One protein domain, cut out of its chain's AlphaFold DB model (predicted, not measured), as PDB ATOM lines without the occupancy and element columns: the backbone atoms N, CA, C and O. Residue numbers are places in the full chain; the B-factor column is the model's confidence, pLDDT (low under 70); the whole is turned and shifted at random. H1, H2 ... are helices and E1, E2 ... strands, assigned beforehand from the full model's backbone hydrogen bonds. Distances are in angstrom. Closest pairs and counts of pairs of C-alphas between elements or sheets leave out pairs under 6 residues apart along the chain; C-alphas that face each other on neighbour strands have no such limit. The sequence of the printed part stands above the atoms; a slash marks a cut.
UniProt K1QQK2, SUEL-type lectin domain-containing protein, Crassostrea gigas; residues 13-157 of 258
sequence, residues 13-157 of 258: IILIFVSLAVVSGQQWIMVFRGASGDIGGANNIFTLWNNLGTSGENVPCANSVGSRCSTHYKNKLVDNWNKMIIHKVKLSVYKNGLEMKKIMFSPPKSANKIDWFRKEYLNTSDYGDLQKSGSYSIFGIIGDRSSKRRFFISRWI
ATOM      1  N   ILE A  13       0.419 282.904  14.783       81.00
ATOM      2  CA  ILE A  13       1.625 283.077  15.586       81.00
ATOM      3  C   ILE A  13       2.022 281.722  16.145       81.00
ATOM      4  O   ILE A  13       1.199 281.005  16.710       81.00
ATOM      5  N   ILE A  14       3.306 281.403  16.047       85.81
ATOM      6  CA  ILE A  14       3.901 280.263  16.727       85.81
ATOM      7  C   ILE A  14       4.613 280.768  17.971       85.81
ATOM      8  O   ILE A  14       5.401 281.717  17.914       85.81
ATOM      9  N   LEU A  15       4.345 280.128  19.099       90.50
ATOM     10  CA  LEU A  15       5.025 280.403  20.353       90.50
ATOM     11  C   LEU A  15       5.729 279.140  20.827       90.50
ATOM     12  O   LEU A  15       5.139 278.059  20.845       90.50
ATOM     13  N   ILE A  16       6.989 279.292  21.225       93.38
ATOM     14  CA  ILE A  16       7.780 278.207  21.806       93.38
ATOM     15  C   ILE A  16       8.044 278.553  23.256       93.38
ATOM     16  O   ILE A  16       8.623 279.600  23.568       93.38
ATOM     17  N   PHE A  17       7.621 277.656  24.135       94.12
ATOM     18  CA  PHE A  17       7.832 277.763  25.564       94.12
ATOM     19  C   PHE A  17       8.700 276.616  26.053       94.12
ATOM     20  O   PHE A  17       8.561 275.481  25.596       94.12
ATOM     21  N   VAL A  18       9.544 276.899  27.035       94.94
ATOM     22  CA  VAL A  18      10.325 275.885  27.744       94.94
ATOM     23  C   VAL A  18       9.900 275.832  29.203       94.94
ATOM     24  O   VAL A  18       9.480 276.836  29.785       94.94
ATOM     25  N   SER A  19      10.031 274.649  29.789       92.62
ATOM     26  CA  SER A  19       9.941 274.446  31.226       92.62
ATOM     27  C   SER A  19      11.250 273.881  31.760       92.62
ATOM     28  O   SER A  19      11.771 272.888  31.242       92.62
ATOM     29  N   LEU A  20      11.753 274.515  32.818       86.62
ATOM     30  CA  LEU A  20      12.984 274.140  33.514       86.62
ATOM     31  C   LEU A  20      12.733 273.296  34.775       86.62
ATOM     32  O   LEU A  20      13.677 272.976  35.487       86.62
ATOM     33  N   ALA A  21      11.485 272.915  35.063       81.31
ATOM     34  CA  ALA A  21      11.148 272.089  36.223       81.31
ATOM     35  C   ALA A  21      10.488 270.759  35.812       81.31
ATOM     36  O   ALA A  21      10.101 270.562  34.658       81.31
ATOM     37  N   VAL A  22      10.274 269.853  36.778       68.50
ATOM     38  CA  VAL A  22       9.672 268.515  36.555       68.50
ATOM     39  C   VAL A  22       8.170 268.427  36.910       68.50
ATOM     40  O   VAL A  22       7.420 267.734  36.223       68.50
ATOM     41  N   VAL A  23       7.706 269.146  37.940       65.06
ATOM     42  CA  VAL A  23       6.363 269.012  38.565       65.06
ATOM     43  C   VAL A  23       5.206 269.782  37.891       65.06
ATOM     44  O   VAL A  23       5.419 270.804  37.248       65.06
ATOM     45  N   SER A  24       3.955 269.325  38.060       54.28
ATOM     46  CA  SER A  24       2.745 270.014  37.567       54.28
ATOM     47  C   SER A  24       2.492 271.339  38.307       54.28
ATOM     48  O   SER A  24       2.545 271.362  39.532       54.28
ATOM     49  N   GLY A  25       2.190 272.421  37.571       60.03
ATOM     50  CA  GLY A  25       2.049 273.795  38.100       60.03
ATOM     51  C   GLY A  25       3.070 274.809  37.548       60.03
ATOM     52  O   GLY A  25       3.222 275.899  38.083       60.03
ATOM     53  N   GLN A  26       3.799 274.439  36.493       62.06
ATOM     54  CA  GLN A  26       4.976 275.151  35.988       62.06
ATOM     55  C   GLN A  26       4.733 276.495  35.307       62.06
ATOM     56  O   GLN A  26       3.879 276.633  34.431       62.06
ATOM     57  N   GLN A  27       5.629 277.430  35.629       78.12
ATOM     58  CA  GLN A  27       5.834 278.683  34.920       78.12
ATOM     59  C   GLN A  27       6.481 278.400  33.556       78.12
ATOM     60  O   GLN A  27       7.644 278.008  33.461       78.12
ATOM     61  N   TRP A  28       5.704 278.567  32.490       90.62
ATOM     62  CA  TRP A  28       6.204 278.505  31.123       90.62
ATOM     63  C   TRP A  28       7.012 279.754  30.804       90.62
ATOM     64  O   TRP A  28       6.522 280.869  30.966       90.62
ATOM     65  N   ILE A  29       8.224 279.564  30.290       92.62
ATOM     66  CA  ILE A  29       9.037 280.668  29.793       92.62
ATOM     67  C   ILE A  29       8.909 280.676  28.278       92.62
ATOM     68  O   ILE A  29       9.365 279.747  27.612       92.62
ATOM     69  N   MET A  30       8.284 281.714  27.723       93.06
ATOM     70  CA  MET A  30       8.311 281.933  26.280       93.06
ATOM     71  C   MET A  30       9.744 282.263  25.879       93.06
ATOM     72  O   MET A  30      10.357 283.172  26.440       93.06
ATOM     73  N   VAL A  31      10.281 281.521  24.918       95.38
ATOM     74  CA  VAL A  31      11.636 281.733  24.389       95.38
ATOM     75  C   VAL A  31      11.621 282.232  22.956       95.38
ATOM     76  O   VAL A  31      12.611 282.804  22.504       95.38
ATOM     77  N   PHE A  32      10.498 282.045  22.253       93.44
ATOM     78  CA  PHE A  32      10.367 282.436  20.861       93.44
ATOM     79  C   PHE A  32       8.928 282.755  20.451       93.44
ATOM     80  O   PHE A  32       7.999 282.055  20.857       93.44
ATOM     81  N   ARG A  33       8.778 283.776  19.599       90.19
ATOM     82  CA  ARG A  33       7.550 284.160  18.892       90.19
ATOM     83  C   ARG A  33       7.865 284.350  17.414       90.19
ATOM     84  O   ARG A  33       8.497 285.341  17.039       90.19
ATOM     85  N   GLY A  34       7.367 283.448  16.578       85.38
ATOM     86  CA  GLY A  34       7.311 283.625  15.128       85.38
ATOM     87  C   GLY A  34       5.905 284.052  14.729       85.38
ATOM     88  O   GLY A  34       4.941 283.529  15.268       85.38
ATOM     89  N   ALA A  35       5.757 285.010  13.825       76.25
ATOM     90  CA  ALA A  35       4.444 285.463  13.369       76.25
ATOM     91  C   ALA A  35       4.457 285.568  11.840       76.25
ATOM     92  O   ALA A  35       5.502 285.880  11.274       76.25
ATOM     93  N   SER A  36       3.339 285.255  11.184       65.44
ATOM     94  CA  SER A  36       3.256 285.245   9.718       65.44
ATOM     95  C   SER A  36       3.126 286.654   9.106       65.44
ATOM     96  O   SER A  36       2.663 287.589   9.766       65.44
ATOM     97  N   GLY A  37       3.532 286.807   7.838       59.81
ATOM     98  CA  GLY A  37       3.472 288.050   7.047       59.81
ATOM     99  C   GLY A  37       4.614 289.046   7.305       59.81
ATOM    100  O   GLY A  37       5.433 288.828   8.190       59.81
ATOM    101  N   ASP A  38       4.630 290.172   6.575       54.62
ATOM    102  CA  ASP A  38       5.688 291.195   6.678       54.62
ATOM    103  C   ASP A  38       5.809 291.751   8.099       54.62
ATOM    104  O   ASP A  38       4.942 292.496   8.586       54.62
ATOM    105  N   ILE A  39       6.859 291.349   8.802       59.06
ATOM    106  CA  ILE A  39       7.229 291.799  10.141       59.06
ATOM    107  C   ILE A  39       8.624 292.391   9.996       59.06
ATOM    108  O   ILE A  39       9.528 291.712   9.528       59.06
ATOM    109  N   GLY A  40       8.798 293.662  10.370       49.22
ATOM    110  CA  GLY A  40      10.099 294.321  10.280       49.22
ATOM    111  C   GLY A  40      11.156 293.597  11.123       49.22
ATOM    112  O   GLY A  40      10.916 293.267  12.287       49.22
ATOM    113  N   GLY A  41      12.331 293.352  10.538       52.91
ATOM    114  CA  GLY A  41      13.432 292.601  11.150       52.91
ATOM    115  C   GLY A  41      13.965 291.526  10.204       52.91
ATOM    116  O   GLY A  41      13.759 291.607   8.999       52.91
ATOM    117  N   ALA A  42      14.665 290.512  10.722       51.19
ATOM    118  CA  ALA A  42      14.967 289.331   9.915       51.19
ATOM    119  C   ALA A  42      13.636 288.694   9.484       51.19
ATOM    120  O   ALA A  42      12.991 288.039  10.299       51.19
ATOM    121  N   ASN A  43      13.247 288.880   8.217       59.25
ATOM    122  CA  ASN A  43      11.968 288.419   7.650       59.25
ATOM    123  C   ASN A  43      11.766 286.892   7.764       59.25
ATOM    124  O   ASN A  43      10.683 286.374   7.518       59.25
ATOM    125  N   ASN A  44      12.813 286.150   8.143       72.62
ATOM    126  CA  ASN A  44      12.803 284.705   8.272       72.62
ATOM    127  C   ASN A  44      12.992 284.262   9.737       72.62
ATOM    128  O   ASN A  44      14.082 284.373  10.311       72.62
ATOM    129  N   ILE A  45      11.942 283.677  10.326       80.50
ATOM    130  CA  ILE A  45      11.946 283.216  11.725       80.50
ATOM    131  C   ILE A  45      12.949 282.070  11.960       80.50
ATOM    132  O   ILE A  45      13.460 281.916  13.067       80.50
ATOM    133  N   PHE A  46      13.268 281.276  10.931       83.81
ATOM    134  CA  PHE A  46      14.285 280.231  11.032       83.81
ATOM    135  C   PHE A  46      15.690 280.827  11.087       83.81
ATOM    136  O   PHE A  46      16.492 280.379  11.902       83.81
ATOM    137  N   THR A  47      15.978 281.867  10.301       83.00
ATOM    138  CA  THR A  47      17.244 282.608  10.415       83.00
ATOM    139  C   THR A  47      17.406 283.174  11.823       83.00
ATOM    140  O   THR A  47      18.460 282.996  12.434       83.00
ATOM    141  N   LEU A  48      16.346 283.774  12.379       87.06
ATOM    142  CA  LEU A  48      16.350 284.267  13.757       87.06
ATOM    143  C   LEU A  48      16.593 283.141  14.778       87.06
ATOM    144  O   LEU A  48      17.409 283.291  15.687       87.06
ATOM    145  N   TRP A  49      15.907 282.004  14.637       91.00
ATOM    146  CA  TRP A  49      16.097 280.846  15.513       91.00
ATOM    147  C   TRP A  49      17.540 280.312  15.463       91.00
ATOM    148  O   TRP A  49      18.181 280.086  16.499       91.00
ATOM    149  N   ASN A  50      18.065 280.132  14.251       89.62
ATOM    150  CA  ASN A  50      19.336 279.469  13.999       89.62
ATOM    151  C   ASN A  50      20.548 280.330  14.382       89.62
ATOM    152  O   ASN A  50      21.468 279.830  15.034       89.62
ATOM    153  N   ASN A  51      20.538 281.615  14.029       90.06
ATOM    154  CA  ASN A  51      21.673 282.511  14.260       90.06
ATOM    155  C   ASN A  51      21.794 282.909  15.732       90.06
ATOM    156  O   ASN A  51      20.820 282.837  16.471       90.06
ATOM    157  N   LEU A  52      22.987 283.312  16.171       91.94
ATOM    158  CA  LEU A  52      23.180 283.892  17.503       91.94
ATOM    159  C   LEU A  52      22.523 285.276  17.586       91.94
ATOM    160  O   LEU A  52      22.461 285.997  16.593       91.94
ATOM    161  N   GLY A  53      22.066 285.647  18.778       91.81
ATOM    162  CA  GLY A  53      21.448 286.934  19.069       91.81
ATOM    163  C   GLY A  53      20.003 286.818  19.547       91.81
ATOM    164  O   GLY A  53      19.343 285.779  19.420       91.81
ATOM    165  N   THR A  54      19.513 287.927  20.095       92.38
ATOM    166  CA  THR A  54      18.153 288.075  20.620       92.38
ATOM    167  C   THR A  54      17.343 289.038  19.752       92.38
ATOM    168  O   THR A  54      17.884 289.795  18.948       92.38
ATOM    169  N   SER A  55      16.019 288.982  19.864       91.56
ATOM    170  CA  SER A  55      15.098 289.870  19.157       91.56
ATOM    171  C   SER A  55      13.886 290.145  20.035       91.56
ATOM    172  O   SER A  55      13.373 289.239  20.691       91.56
ATOM    173  N   GLY A  56      13.446 291.399  20.083       89.25
ATOM    174  CA  GLY A  56      12.238 291.787  20.807       89.25
ATOM    175  C   GLY A  56      12.306 291.665  22.337       89.25
ATOM    176  O   GLY A  56      11.271 291.823  22.973       89.25
ATOM    177  N   GLU A  57      13.470 291.410  22.954       88.19
ATOM    178  CA  GLU A  57      13.578 291.257  24.422       88.19
ATOM    179  C   GLU A  57      13.117 292.501  25.189       88.19
ATOM    180  O   GLU A  57      12.449 292.383  26.213       88.19
ATOM    181  N   ASN A  58      13.410 293.685  24.649       89.12
ATOM    182  CA  ASN A  58      13.007 294.971  25.221       89.12
ATOM    183  C   ASN A  58      11.722 295.525  24.583       89.12
ATOM    184  O   ASN A  58      11.410 296.701  24.753       89.12
ATOM    185  N   VAL A  59      10.992 294.709  23.812       88.94
ATOM    186  CA  VAL A  59       9.761 295.106  23.117       88.94
ATOM    187  C   VAL A  59       8.569 294.440  23.814       88.94
ATOM    188  O   VAL A  59       8.339 293.246  23.607       88.94
ATOM    189  N   PRO A  60       7.766 295.178  24.608       88.88
ATOM    190  CA  PRO A  60       6.702 294.588  25.426       88.88
ATOM    191  C   PRO A  60       5.693 293.748  24.633       88.88
ATOM    192  O   PRO A  60       5.294 292.677  25.084       88.88
ATOM    193  N   CYS A  61       5.323 294.176  23.416       86.81
ATOM    194  CA  CYS A  61       4.391 293.408  22.587       86.81
ATOM    195  C   CYS A  61       4.964 292.067  22.110       86.81
ATOM    196  O   CYS A  61       4.198 291.131  21.879       86.81
ATOM    197  N   ALA A  62       6.289 291.956  21.962       87.38
ATOM    198  CA  ALA A  62       6.941 290.776  21.400       87.38
ATOM    199  C   ALA A  62       7.010 289.649  22.437       87.38
ATOM    200  O   ALA A  62       6.843 288.480  22.093       87.38
ATOM    201  N   ASN A  63       7.161 290.016  23.713       85.81
ATOM    202  CA  ASN A  63       7.142 289.112  24.859       85.81
ATOM    203  C   ASN A  63       5.738 288.993  25.494       85.81
ATOM    204  O   ASN A  63       5.594 288.923  26.712       85.81
ATOM    205  N   SER A  64       4.680 288.996  24.679       81.50
ATOM    206  CA  SER A  64       3.305 288.818  25.159       81.50
ATOM    207  C   SER A  64       2.505 287.884  24.254       81.50
ATOM    208  O   SER A  64       2.731 287.818  23.043       81.50
ATOM    209  N   VAL A  65       1.554 287.162  24.848       76.00
ATOM    210  CA  VAL A  65       0.573 286.360  24.113       76.00
ATOM    211  C   VAL A  65      -0.560 287.285  23.658       76.00
ATOM    212  O   VAL A  65      -1.086 288.052  24.456       76.00
ATOM    213  N   GLY A  66      -0.934 287.225  22.377       67.62
ATOM    214  CA  GLY A  66      -2.124 287.904  21.845       67.62
ATOM    215  C   GLY A  66      -1.948 289.335  21.334       67.62
ATOM    216  O   GLY A  66      -2.815 289.817  20.612       67.62
ATOM    217  N   SER A  67      -0.815 289.993  21.585       69.31
ATOM    218  CA  SER A  67      -0.555 291.308  20.989       69.31
ATOM    219  C   SER A  67      -0.083 291.182  19.536       69.31
ATOM    220  O   SER A  67       0.849 290.425  19.216       69.31
ATOM    221  N   ARG A  68      -0.667 291.986  18.636       76.31
ATOM    222  CA  ARG A  68      -0.015 292.289  17.354       76.31
ATOM    223  C   ARG A  68       1.313 292.969  17.668       76.31
ATOM    224  O   ARG A  68       1.373 293.894  18.470       76.31
ATOM    225  N   CYS A  69       2.379 292.490  17.047       80.62
ATOM    226  CA  CYS A  69       3.705 293.042  17.245       80.62
ATOM    227  C   CYS A  69       4.457 292.984  15.924       80.62
ATOM    228  O   CYS A  69       4.434 291.955  15.241       80.62
ATOM    229  N   SER A  70       5.098 294.095  15.579       81.00
ATOM    230  CA  SER A  70       5.871 294.285  14.350       81.00
ATOM    231  C   SER A  70       7.267 293.672  14.418       81.00
ATOM    232  O   SER A  70       8.071 293.915  13.527       81.00
ATOM    233  N   THR A  71       7.560 292.885  15.456       84.00
ATOM    234  CA  THR A  71       8.849 292.221  15.653       84.00
ATOM    235  C   THR A  71       8.622 290.813  16.197       84.00
ATOM    236  O   THR A  71       7.690 290.554  16.970       84.00
ATOM    237  N   HIS A  72       9.460 289.879  15.758       86.62
ATOM    238  CA  HIS A  72       9.556 288.551  16.355       86.62
ATOM    239  C   HIS A  72      10.128 288.636  17.773       86.62
ATOM    240  O   HIS A  72      10.673 289.658  18.181       86.62
ATOM    241  N   TYR A  73      10.015 287.558  18.535       91.00
ATOM    242  CA  TYR A  73      10.684 287.466  19.828       91.00
ATOM    243  C   TYR A  73      11.606 286.264  19.839       91.00
ATOM    244  O   TYR A  73      11.226 285.179  19.403       91.00
ATOM    245  N   LYS A  74      12.812 286.468  20.347       93.56
ATOM    246  CA  LYS A  74      13.778 285.432  20.673       93.56
ATOM    247  C   LYS A  74      14.601 285.938  21.840       93.56
ATOM    248  O   LYS A  74      15.264 286.963  21.701       93.56
ATOM    249  N   ASN A  75      14.606 285.217  22.951       94.56
ATOM    250  CA  ASN A  75      15.446 285.589  24.084       94.56
ATOM    251  C   ASN A  75      16.751 284.787  24.152       94.56
ATOM    252  O   ASN A  75      16.929 283.765  23.482       94.56
ATOM    253  N   LYS A  76      17.663 285.241  25.016       94.94
ATOM    254  CA  LYS A  76      18.986 284.642  25.258       94.94
ATOM    255  C   LYS A  76      18.956 283.174  25.683       94.94
ATOM    256  O   LYS A  76      19.994 282.515  25.639       94.94
ATOM    257  N   LEU A  77      17.812 282.647  26.124       95.38
ATOM    258  CA  LEU A  77      17.703 281.240  26.509       95.38
ATOM    259  C   LEU A  77      17.826 280.329  25.284       95.38
ATOM    260  O   LEU A  77      18.445 279.278  25.387       95.38
ATOM    261  N   VAL A  78      17.346 280.746  24.107       95.56
ATOM    262  CA  VAL A  78      17.483 279.942  22.876       95.56
ATOM    263  C   VAL A  78      18.953 279.695  22.522       95.56
ATOM    264  O   VAL A  78      19.317 278.585  22.139       95.56
ATOM    265  N   ASP A  79      19.825 280.690  22.693       94.81
ATOM    266  CA  ASP A  79      21.261 280.534  22.413       94.81
ATOM    267  C   ASP A  79      22.014 279.813  23.535       94.81
ATOM    268  O   ASP A  79      23.038 279.177  23.296       94.81
ATOM    269  N   ASN A  80      21.484 279.855  24.757       95.00
ATOM    270  CA  ASN A  80      22.022 279.134  25.905       95.00
ATOM    271  C   ASN A  80      21.349 277.770  26.118       95.00
ATOM    272  O   ASN A  80      21.454 277.219  27.212       95.00
ATOM    273  N   TRP A  81      20.692 277.209  25.097       95.44
ATOM    274  CA  TRP A  81      19.933 275.955  25.194       95.44
ATOM    275  C   TRP A  81      20.712 274.838  25.894       95.44
ATOM    276  O   TRP A  81      20.239 274.265  26.869       95.44
ATOM    277  N   ASN A  82      21.957 274.614  25.465       93.31
ATOM    278  CA  ASN A  82      22.826 273.554  25.987       93.31
ATOM    279  C   ASN A  82      23.332 273.807  27.420       93.31
ATOM    280  O   ASN A  82      23.982 272.944  28.000       93.31
ATOM    281  N   LYS A  83      23.082 274.994  27.985       93.19
ATOM    282  CA  LYS A  83      23.420 275.339  29.375       93.19
ATOM    283  C   LYS A  83      22.242 275.127  30.328       93.19
ATOM    284  O   LYS A  83      22.393 275.330  31.528       93.19
ATOM    285  N   MET A  84      21.070 274.770  29.807       92.00
ATOM    286  CA  MET A  84      19.850 274.579  30.584       92.00
ATOM    287  C   MET A  84      19.447 273.111  30.611       92.00
ATOM    288  O   MET A  84      19.657 272.368  29.657       92.00
ATOM    289  N   ILE A  85      18.778 272.713  31.691       90.44
ATOM    290  CA  ILE A  85      18.047 271.449  31.744       90.44
ATOM    291  C   ILE A  85      16.595 271.758  31.385       90.44
ATOM    292  O   ILE A  85      15.819 272.218  32.219       90.44
ATOM    293  N   ILE A  86      16.242 271.539  30.121       94.06
ATOM    294  CA  ILE A  86      14.870 271.708  29.641       94.06
ATOM    295  C   ILE A  86      14.141 270.377  29.794       94.06
ATOM    296  O   ILE A  86      14.504 269.383  29.173       94.06
ATOM    297  N   HIS A  87      13.100 270.365  30.621       92.56
ATOM    298  CA  HIS A  87      12.300 269.168  30.872       92.56
ATOM    299  C   HIS A  87      11.159 269.006  29.875       92.56
ATOM    300  O   HIS A  87      10.815 267.885  29.505       92.56
ATOM    301  N   LYS A  88      10.547 270.124  29.469       94.44
ATOM    302  CA  LYS A  88       9.453 270.137  28.498       94.44
ATOM    303  C   LYS A  88       9.589 271.317  27.555       94.44
ATOM    304  O   LYS A  88       9.958 272.413  27.980       94.44
ATOM    305  N   VAL A  89       9.214 271.100  26.300       96.00
ATOM    306  CA  VAL A  89       9.026 272.163  25.309       96.00
ATOM    307  C   VAL A  89       7.582 272.126  24.839       96.00
ATOM    308  O   VAL A  89       7.057 271.054  24.537       96.00
ATOM    309  N   LYS A  90       6.935 273.288  24.789       94.38
ATOM    310  CA  LYS A  90       5.598 273.460  24.223       94.38
ATOM    311  C   LYS A  90       5.705 274.305  22.962       94.38
ATOM    312  O   LYS A  90       6.145 275.452  23.042       94.38
ATOM    313  N   LEU A  91       5.286 273.749  21.830       93.19
ATOM    314  CA  LEU A  91       5.043 274.494  20.598       93.19
ATOM    315  C   LEU A  91       3.537 274.731  20.482       93.19
ATOM    316  O   LEU A  91       2.778 273.768  20.419       93.19
ATOM    317  N   SER A  92       3.119 275.991  20.445       89.88
ATOM    318  CA  SER A  92       1.706 276.367  20.390       89.88
ATOM    319  C   SER A  92       1.416 277.267  19.198       89.88
ATOM    320  O   SER A  92       2.165 278.213  18.943       89.88
ATOM    321  N   VAL A  93       0.295 277.012  18.524       84.25
ATOM    322  CA  VAL A  93      -0.254 277.876  17.473       84.25
ATOM    323  C   VAL A  93      -1.321 278.773  18.084       84.25
ATOM    324  O   VAL A  93      -2.273 278.295  18.705       84.25
ATOM    325  N   TYR A  94      -1.157 280.078  17.900       82.31
ATOM    326  CA  TYR A  94      -2.081 281.098  18.367       82.31
ATOM    327  C   TYR A  94      -2.735 281.817  17.195       82.31
ATOM    328  O   TYR A  94      -2.069 282.211  16.235       82.31
ATOM    329  N   LYS A  95      -4.037 282.059  17.333       77.44
ATOM    330  CA  LYS A  95      -4.827 282.903  16.441       77.44
ATOM    331  C   LYS A  95      -5.702 283.794  17.306       77.44
ATOM    332  O   LYS A  95      -6.359 283.313  18.223       77.44
ATOM    333  N   ASN A  96      -5.655 285.098  17.067       75.31
ATOM    334  CA  ASN A  96      -6.481 286.085  17.780       75.31
ATOM    335  C   ASN A  96      -6.275 286.053  19.304       75.31
ATOM    336  O   ASN A  96      -7.210 286.218  20.080       75.31
ATOM    337  N   GLY A  97      -5.042 285.768  19.735       78.12
ATOM    338  CA  GLY A  97      -4.693 285.623  21.151       78.12
ATOM    339  C   GLY A  97      -5.172 284.335  21.821       78.12
ATOM    340  O   GLY A  97      -4.841 284.118  22.983       78.12
ATOM    341  N   LEU A  98      -5.859 283.452  21.099       83.94
ATOM    342  CA  LEU A  98      -6.305 282.153  21.592       83.94
ATOM    343  C   LEU A  98      -5.321 281.052  21.184       83.94
ATOM    344  O   LEU A  98      -4.852 281.027  20.043       83.94
ATOM    345  N   GLU A  99      -5.004 280.145  22.115       86.19
ATOM    346  CA  GLU A  99      -4.205 278.940  21.840       86.19
ATOM    347  C   GLU A  99      -5.090 277.939  21.091       86.19
ATOM    348  O   GLU A  99      -5.983 277.336  21.681       86.19
ATOM    349  N   MET A 100      -4.865 277.779  19.789       83.12
ATOM    350  CA  MET A 100      -5.700 276.924  18.940       83.12
ATOM    351  C   MET A 100      -5.321 275.452  19.088       83.12
ATOM    352  O   MET A 100      -6.185 274.579  19.161       83.12
ATOM    353  N   LYS A 101      -4.014 275.181  19.103       83.56
ATOM    354  CA  LYS A 101      -3.431 273.841  19.176       83.56
ATOM    355  C   LYS A 101      -2.043 273.896  19.804       83.56
ATOM    356  O   LYS A 101      -1.320 274.881  19.620       83.56
ATOM    357  N   LYS A 102      -1.631 272.817  20.473       87.44
ATOM    358  CA  LYS A 102      -0.251 272.649  20.947       87.44
ATOM    359  C   LYS A 102       0.303 271.243  20.758       87.44
ATOM    360  O   LYS A 102      -0.427 270.254  20.695       87.44
ATOM    361  N   ILE A 103       1.629 271.184  20.751       91.00
ATOM    362  CA  ILE A 103       2.423 269.963  20.820       91.00
ATOM    363  C   ILE A 103       3.396 270.091  21.985       91.00
ATOM    364  O   ILE A 103       4.061 271.115  22.165       91.00
ATOM    365  N   MET A 104       3.491 269.029  22.769       93.81
ATOM    366  CA  MET A 104       4.355 268.929  23.930       93.81
ATOM    367  C   MET A 104       5.459 267.915  23.665       93.81
ATOM    368  O   MET A 104       5.194 266.778  23.277       93.81
ATOM    369  N   PHE A 105       6.691 268.309  23.965       95.38
ATOM    370  CA  PHE A 105       7.875 267.470  23.862       95.38
ATOM    371  C   PHE A 105       8.540 267.318  25.227       95.38
ATOM    372  O   PHE A 105       8.537 268.249  26.034       95.38
ATOM    373  N   SER A 106       9.148 266.157  25.452       95.38
ATOM    374  CA  SER A 106       9.986 265.838  26.609       95.38
ATOM    375  C   SER A 106      11.375 265.419  26.108       95.38
ATOM    376  O   SER A 106      11.659 264.221  26.023       95.38
ATOM    377  N   PRO A 107      12.218 266.378  25.685       95.50
ATOM    378  CA  PRO A 107      13.530 266.065  25.136       95.50
ATOM    379  C   PRO A 107      14.499 265.547  26.219       95.50
ATOM    380  O   PRO A 107      14.349 265.874  27.399       95.50
ATOM    381  N   PRO A 108      15.519 264.750  25.849       95.12
ATOM    382  CA  PRO A 108      16.597 264.380  26.755       95.12
ATOM    383  C   PRO A 108      17.474 265.595  27.082       95.12
ATOM    384  O   PRO A 108      17.531 266.560  26.323       95.12
ATOM    385  N   LYS A 109      18.246 265.510  28.172       92.50
ATOM    386  CA  LYS A 109      19.172 266.579  28.602       92.50
ATOM    387  C   LYS A 109      20.210 266.967  27.541       92.50
ATOM    388  O   LYS A 109      20.731 268.072  27.585       92.50
ATOM    389  N   SER A 110      20.532 266.054  26.626       93.44
ATOM    390  CA  SER A 110      21.490 266.272  25.540       93.44
ATOM    391  C   SER A 110      20.902 267.003  24.330       93.44
ATOM    392  O   SER A 110      21.657 267.352  23.427       93.44
ATOM    393  N   ALA A 111      19.580 267.197  24.277       95.62
ATOM    394  CA  ALA A 111      18.946 267.874  23.157       95.62
ATOM    395  C   ALA A 111      19.342 269.355  23.118       95.62
ATOM    396  O   ALA A 111      19.296 270.060  24.127       95.62
ATOM    397  N   ASN A 112      19.686 269.829  21.930       94.94
ATOM    398  CA  ASN A 112      20.022 271.206  21.619       94.94
ATOM    399  C   ASN A 112      18.835 271.952  20.985       94.94
ATOM    400  O   ASN A 112      17.755 271.409  20.743       94.94
ATOM    401  N   LYS A 113      19.056 273.232  20.665       94.75
ATOM    402  CA  LYS A 113      18.039 274.106  20.064       94.75
ATOM    403  C   LYS A 113      17.527 273.645  18.691       94.75
ATOM    404  O   LYS A 113      16.538 274.189  18.221       94.75
ATOM    405  N   ILE A 114      18.181 272.694  18.023       93.12
ATOM    406  CA  ILE A 114      17.783 272.189  16.700       93.12
ATOM    407  C   ILE A 114      17.069 270.836  16.786       93.12
ATOM    408  O   ILE A 114      16.137 270.595  16.021       93.12
ATOM    409  N   ASP A 115      17.483 269.951  17.693       94.44
ATOM    410  CA  ASP A 115      17.023 268.560  17.718       94.44
ATOM    411  C   ASP A 115      15.932 268.247  18.754       94.44
ATOM    412  O   ASP A 115      15.388 267.147  18.720       94.44
ATOM    413  N   TRP A 116      15.537 269.193  19.614       95.69
ATOM    414  CA  TRP A 116      14.425 268.984  20.554       95.69
ATOM    415  C   TRP A 116      13.080 268.705  19.856       95.69
ATOM    416  O   TRP A 116      12.209 268.049  20.428       95.69
ATOM    417  N   PHE A 117      12.899 269.197  18.624       94.56
ATOM    418  CA  PHE A 117      11.686 269.015  17.826       94.56
ATOM    419  C   PHE A 117      11.788 267.727  17.004       94.56
ATOM    420  O   PHE A 117      12.080 267.745  15.807       94.56
ATOM    421  N   ARG A 118      11.600 266.597  17.683       93.31
ATOM    422  CA  ARG A 118      11.748 265.251  17.124       93.31
ATOM    423  C   ARG A 118      10.629 264.328  17.580       93.31
ATOM    424  O   ARG A 118      10.143 264.437  18.708       93.31
ATOM    425  N   LYS A 119      10.281 263.366  16.722       89.12
ATOM    426  CA  LYS A 119       9.272 262.330  16.992       89.12
ATOM    427  C   LYS A 119       9.566 261.582  18.291       89.12
ATOM    428  O   LYS A 119       8.661 261.344  19.087       89.12
ATOM    429  N   GLU A 120      10.827 261.225  18.530       93.50
ATOM    430  CA  GLU A 120      11.242 260.429  19.691       93.50
ATOM    431  C   GLU A 120      10.939 261.145  21.015       93.50
ATOM    432  O   GLU A 120      10.739 260.499  22.051       93.50
ATOM    433  N   TYR A 121      10.873 262.478  20.973       95.62
ATOM    434  CA  TYR A 121      10.654 263.350  22.123       95.62
ATOM    435  C   TYR A 121       9.202 263.817  22.238       95.62
ATOM    436  O   TYR A 121       8.869 264.501  23.202       95.62
ATOM    437  N   LEU A 122       8.329 263.440  21.297       92.12
ATOM    438  CA  LEU A 122       6.902 263.739  21.361       92.12
ATOM    439  C   LEU A 122       6.293 263.136  22.636       92.12
ATOM    440  O   LEU A 122       6.499 261.958  22.942       92.12
ATOM    441  N   ASN A 123       5.553 263.962  23.374       93.06
ATOM    442  CA  ASN A 123       4.861 263.590  24.605       93.06
ATOM    443  C   ASN A 123       3.340 263.603  24.398       93.06
ATOM    444  O   ASN A 123       2.711 262.551  24.432       93.06
ATOM    445  N   THR A 124       2.757 264.772  24.120       89.19
ATOM    446  CA  THR A 124       1.320 264.919  23.829       89.19
ATOM    447  C   THR A 124       1.088 265.902  22.686       89.19
ATOM    448  O   THR A 124       1.960 266.708  22.360       89.19
ATOM    449  N   SER A 125      -0.086 265.829  22.062       85.06
ATOM    450  CA  SER A 125      -0.484 266.680  20.942       85.06
ATOM    451  C   SER A 125      -1.999 266.883  20.947       85.06
ATOM    452  O   SER A 125      -2.735 265.935  21.207       85.06
ATOM    453  N   ASP A 126      -2.459 268.092  20.614       80.50
ATOM    454  CA  ASP A 126      -3.883 268.385  20.363       80.50
ATOM    455  C   ASP A 126      -4.330 267.973  18.941       80.50
ATOM    456  O   ASP A 126      -5.485 268.178  18.541       80.50
ATOM    457  N   TYR A 127      -3.401 267.438  18.150       74.06
ATOM    458  CA  TYR A 127      -3.629 266.895  16.816       74.06
ATOM    459  C   TYR A 127      -3.736 265.379  16.937       74.06
ATOM    460  O   TYR A 127      -2.767 264.724  17.327       74.06
ATOM    461  N   GLY A 128      -4.921 264.836  16.651       64.94
ATOM    462  CA  GLY A 128      -5.234 263.423  16.901       64.94
ATOM    463  C   GLY A 128      -4.420 262.449  16.048       64.94
ATOM    464  O   GLY A 128      -4.201 261.300  16.438       64.94
ATOM    465  N   ASP A 129      -3.932 262.916  14.905       60.38
ATOM    466  CA  ASP A 129      -3.083 262.164  14.003       60.38
ATOM    467  C   ASP A 129      -1.602 262.230  14.402       60.38
ATOM    468  O   ASP A 129      -0.895 261.258  14.169       60.38
ATOM    469  N   LEU A 130      -1.107 263.278  15.067       74.38
ATOM    470  CA  LEU A 130       0.290 263.362  15.513       74.38
ATOM    471  C   LEU A 130       0.554 262.492  16.753       74.38
ATOM    472  O   LEU A 130       0.359 262.898  17.898       74.38
ATOM    473  N   GLN A 131       1.081 261.293  16.516       75.25
ATOM    474  CA  GLN A 131       1.363 260.293  17.546       75.25
ATOM    475  C   GLN A 131       2.819 259.831  17.527       75.25
ATOM    476  O   GLN A 131       3.444 259.742  16.465       75.25
ATOM    477  N   LYS A 132       3.344 259.457  18.700       80.81
ATOM    478  CA  LYS A 132       4.718 258.948  18.857       80.81
ATOM    479  C   LYS A 132       4.949 257.626  18.121       80.81
ATOM    480  O   LYS A 132       6.062 257.356  17.691       80.81
ATOM    481  N   SER A 133       3.910 256.817  17.941       76.00
ATOM    482  CA  SER A 133       3.941 255.584  17.145       76.00
ATOM    483  C   SER A 133       3.934 255.840  15.631       76.00
ATOM    484  O   SER A 133       4.390 254.986  14.876       76.00
ATOM    485  N   GLY A 134       3.466 257.007  15.174       68.56
ATOM    486  CA  GLY A 134       3.278 257.306  13.750       68.56
ATOM    487  C   GLY A 134       4.582 257.337  12.948       68.56
ATOM    488  O   GLY A 134       5.635 257.681  13.479       68.56
ATOM    489  N   SER A 135       4.534 256.991  11.664       70.56
ATOM    490  CA  SER A 135       5.683 257.144  10.759       70.56
ATOM    491  C   SER A 135       5.730 258.560  10.184       70.56
ATOM    492  O   SER A 135       4.679 259.108   9.852       70.56
ATOM    493  N   TYR A 136       6.930 259.146  10.090       71.44
ATOM    494  CA  TYR A 136       7.140 260.486   9.539       71.44
ATOM    495  C   TYR A 136       8.349 260.515   8.610       71.44
ATOM    496  O   TYR A 136       9.424 260.055   8.991       71.44
ATOM    497  N   SER A 137       8.180 261.073   7.414       65.88
ATOM    498  CA  SER A 137       9.257 261.281   6.444       65.88
ATOM    499  C   SER A 137      10.104 262.509   6.779       65.88
ATOM    500  O   SER A 137      11.303 262.526   6.516       65.88
ATOM    501  N   ILE A 138       9.490 263.540   7.367       70.69
ATOM    502  CA  ILE A 138      10.180 264.700   7.925       70.69
ATOM    503  C   ILE A 138       9.618 264.968   9.310       70.69
ATOM    504  O   ILE A 138       8.414 265.088   9.495       70.69
ATOM    505  N   PHE A 139      10.502 265.120  10.286       85.12
ATOM    506  CA  PHE A 139      10.149 265.628  11.603       85.12
ATOM    507  C   PHE A 139      11.353 266.401  12.135       85.12
ATOM    508  O   PHE A 139      12.299 265.810  12.655       85.12
ATOM    509  N   GLY A 140      11.359 267.724  11.968       89.75
ATOM    510  CA  GLY A 140      12.501 268.522  12.407       89.75
ATOM    511  C   GLY A 140      12.411 270.011  12.102       89.75
ATOM    512  O   GLY A 140      11.692 270.453  11.209       89.75
ATOM    513  N   ILE A 141      13.216 270.797  12.820       89.38
ATOM    514  CA  ILE A 141      13.297 272.258  12.644       89.38
ATOM    515  C   ILE A 141      13.818 272.635  11.257       89.38
ATOM    516  O   ILE A 141      13.298 273.561  10.635       89.38
ATOM    517  N   ILE A 142      14.812 271.895  10.752       86.25
ATOM    518  CA  ILE A 142      15.356 272.090   9.399       86.25
ATOM    519  C   ILE A 142      14.259 271.877   8.349       86.25
ATOM    520  O   ILE A 142      14.203 272.632   7.384       86.25
ATOM    521  N   GLY A 143      13.384 270.894   8.561       80.81
ATOM    522  CA  GLY A 143      12.247 270.612   7.698       80.81
ATOM    523  C   GLY A 143      12.611 270.331   6.238       80.81
ATOM    524  O   GLY A 143      13.644 269.723   5.956       80.81
ATOM    525  N   ASP A 144      11.761 270.783   5.314       67.31
ATOM    526  CA  ASP A 144      12.000 270.684   3.872       67.31
ATOM    527  C   ASP A 144      12.787 271.909   3.380       67.31
ATOM    528  O   ASP A 144      12.341 273.061   3.444       67.31
ATOM    529  N   ARG A 145      14.010 271.672   2.900       73.25
ATOM    530  CA  ARG A 145      14.893 272.724   2.379       73.25
ATOM    531  C   ARG A 145      14.379 273.310   1.072       73.25
ATOM    532  O   ARG A 145      14.444 274.530   0.938       73.25
ATOM    533  N   SER A 146      13.855 272.472   0.183       64.75
ATOM    534  CA  SER A 146      13.417 272.848  -1.162       64.75
ATOM    535  C   SER A 146      12.194 273.752  -1.097       64.75
ATOM    536  O   SER A 146      12.186 274.833  -1.676       64.75
ATOM    537  N   SER A 147      11.212 273.361  -0.287       57.00
ATOM    538  CA  SER A 147       9.973 274.124  -0.092       57.00
ATOM    539  C   SER A 147      10.094 275.213   0.980       57.00
ATOM    540  O   SER A 147       9.105 275.847   1.331       57.00
ATOM    541  N   LYS A 148      11.292 275.405   1.557       66.31
ATOM    542  CA  LYS A 148      11.580 276.340   2.663       66.31
ATOM    543  C   LYS A 148      10.662 276.170   3.892       66.31
ATOM    544  O   LYS A 148      10.522 277.093   4.690       66.31
ATOM    545  N   ARG A 149      10.102 274.973   4.105       70.25
ATOM    546  CA  ARG A 149       9.234 274.648   5.249       70.25
ATOM    547  C   ARG A 149      10.088 274.312   6.463       70.25
ATOM    548  O   ARG A 149      10.926 273.412   6.415       70.25
ATOM    549  N   ARG A 150       9.906 275.059   7.550       77.94
ATOM    550  CA  ARG A 150      10.701 274.963   8.787       77.94
ATOM    551  C   ARG A 150       9.806 274.565   9.948       77.94
ATOM    552  O   ARG A 150       8.603 274.792   9.884       77.94
ATOM    553  N   PHE A 151      10.399 273.972  10.991       82.25
ATOM    554  CA  PHE A 151       9.636 273.335  12.078       82.25
ATOM    555  C   PHE A 151       8.583 272.387  11.503       82.25
ATOM    556  O   PHE A 151       7.392 272.501  11.777       82.25
ATOM    557  N   PHE A 152       9.059 271.500  10.628       76.75
ATOM    558  CA  PHE A 152       8.215 270.753   9.719       76.75
ATOM    559  C   PHE A 152       7.975 269.340  10.239       76.75
ATOM    560  O   PHE A 152       8.932 268.635  10.579       76.75
ATOM    561  N   ILE A 153       6.710 268.928  10.276       76.38
ATOM    562  CA  ILE A 153       6.331 267.527  10.450       76.38
ATOM    563  C   ILE A 153       5.528 267.122   9.222       76.38
ATOM    564  O   ILE A 153       4.450 267.651   8.967       76.38
ATOM    565  N   SER A 154       6.055 266.153   8.486       65.88
ATOM    566  CA  SER A 154       5.348 265.484   7.411       65.88
ATOM    567  C   SER A 154       5.431 263.986   7.597       65.88
ATOM    568  O   SER A 154       6.483 263.416   7.890       65.88
ATOM    569  N   ARG A 155       4.297 263.334   7.371       61.66
ATOM    570  CA  ARG A 155       4.252 261.884   7.252       61.66
ATOM    571  C   ARG A 155       4.898 261.385   5.964       61.66
ATOM    572  O   ARG A 155       5.400 260.266   5.954       61.66
ATOM    573  N   TRP A 156       4.936 262.229   4.930       53.78
ATOM    574  CA  TRP A 156       5.288 261.837   3.570       53.78
ATOM    575  C   TRP A 156       6.022 262.942   2.790       53.78
ATOM    576  O   TRP A 156       5.534 264.061   2.642       53.78
ATOM    577  N   ILE A 157       7.207 262.620   2.262       42.38
ATOM    578  CA  ILE A 157       7.746 263.241   1.047       42.38
ATOM    579  C   ILE A 157       7.513 262.180  -0.025       42.38
ATOM    580  O   ILE A 157       7.921 261.045   0.196       42.38
TER     581      ILE A 157
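Overview. This is residues 13 to 157 of the 258 residues of the protein "SUEL-type lectin domain-containing protein" of Crassostrea gigas (UniProt K1QQK2). With little regular structure, loops surround a twisted antiparallel sheet, E2 E1 E3 E4 E5; two short helices, H1 and H2, cover one face at its E2 edge, and a hairpin, E6 and E7, lies apart from its strands. The 145 printed residues, 52 in named elements, are mostly strand, in order E1 E2 H1 H2 E3 E4 E5 E6 E7. The whole is compact, radius of gyration 14.8 A, spanning 40 by 39 by 30 A.

Along the chain. E1, residues 13 to 19, runs 19.7 A from C-alpha 13 at (1.625, 283.077, 15.586). E2 is 29 to 35, E3 88 to 95, E5 122 to 125; E4, 98 to 105, bends by 58 degrees at 101. H1 is 45 to 50, H2 76 to 79, E6 138 to 140; E7, 150 to 154, ends at (5.348, 265.484, 7.411).

Arrangement. N 15 and O 92 of E1 and E3 are 2.9 A apart, within hydrogen-bond range. H1 and H2 lie on the same face, each 9.0 A in height.

Size, cuts and confidence. The printed part has no cut; 27 residues are under 70.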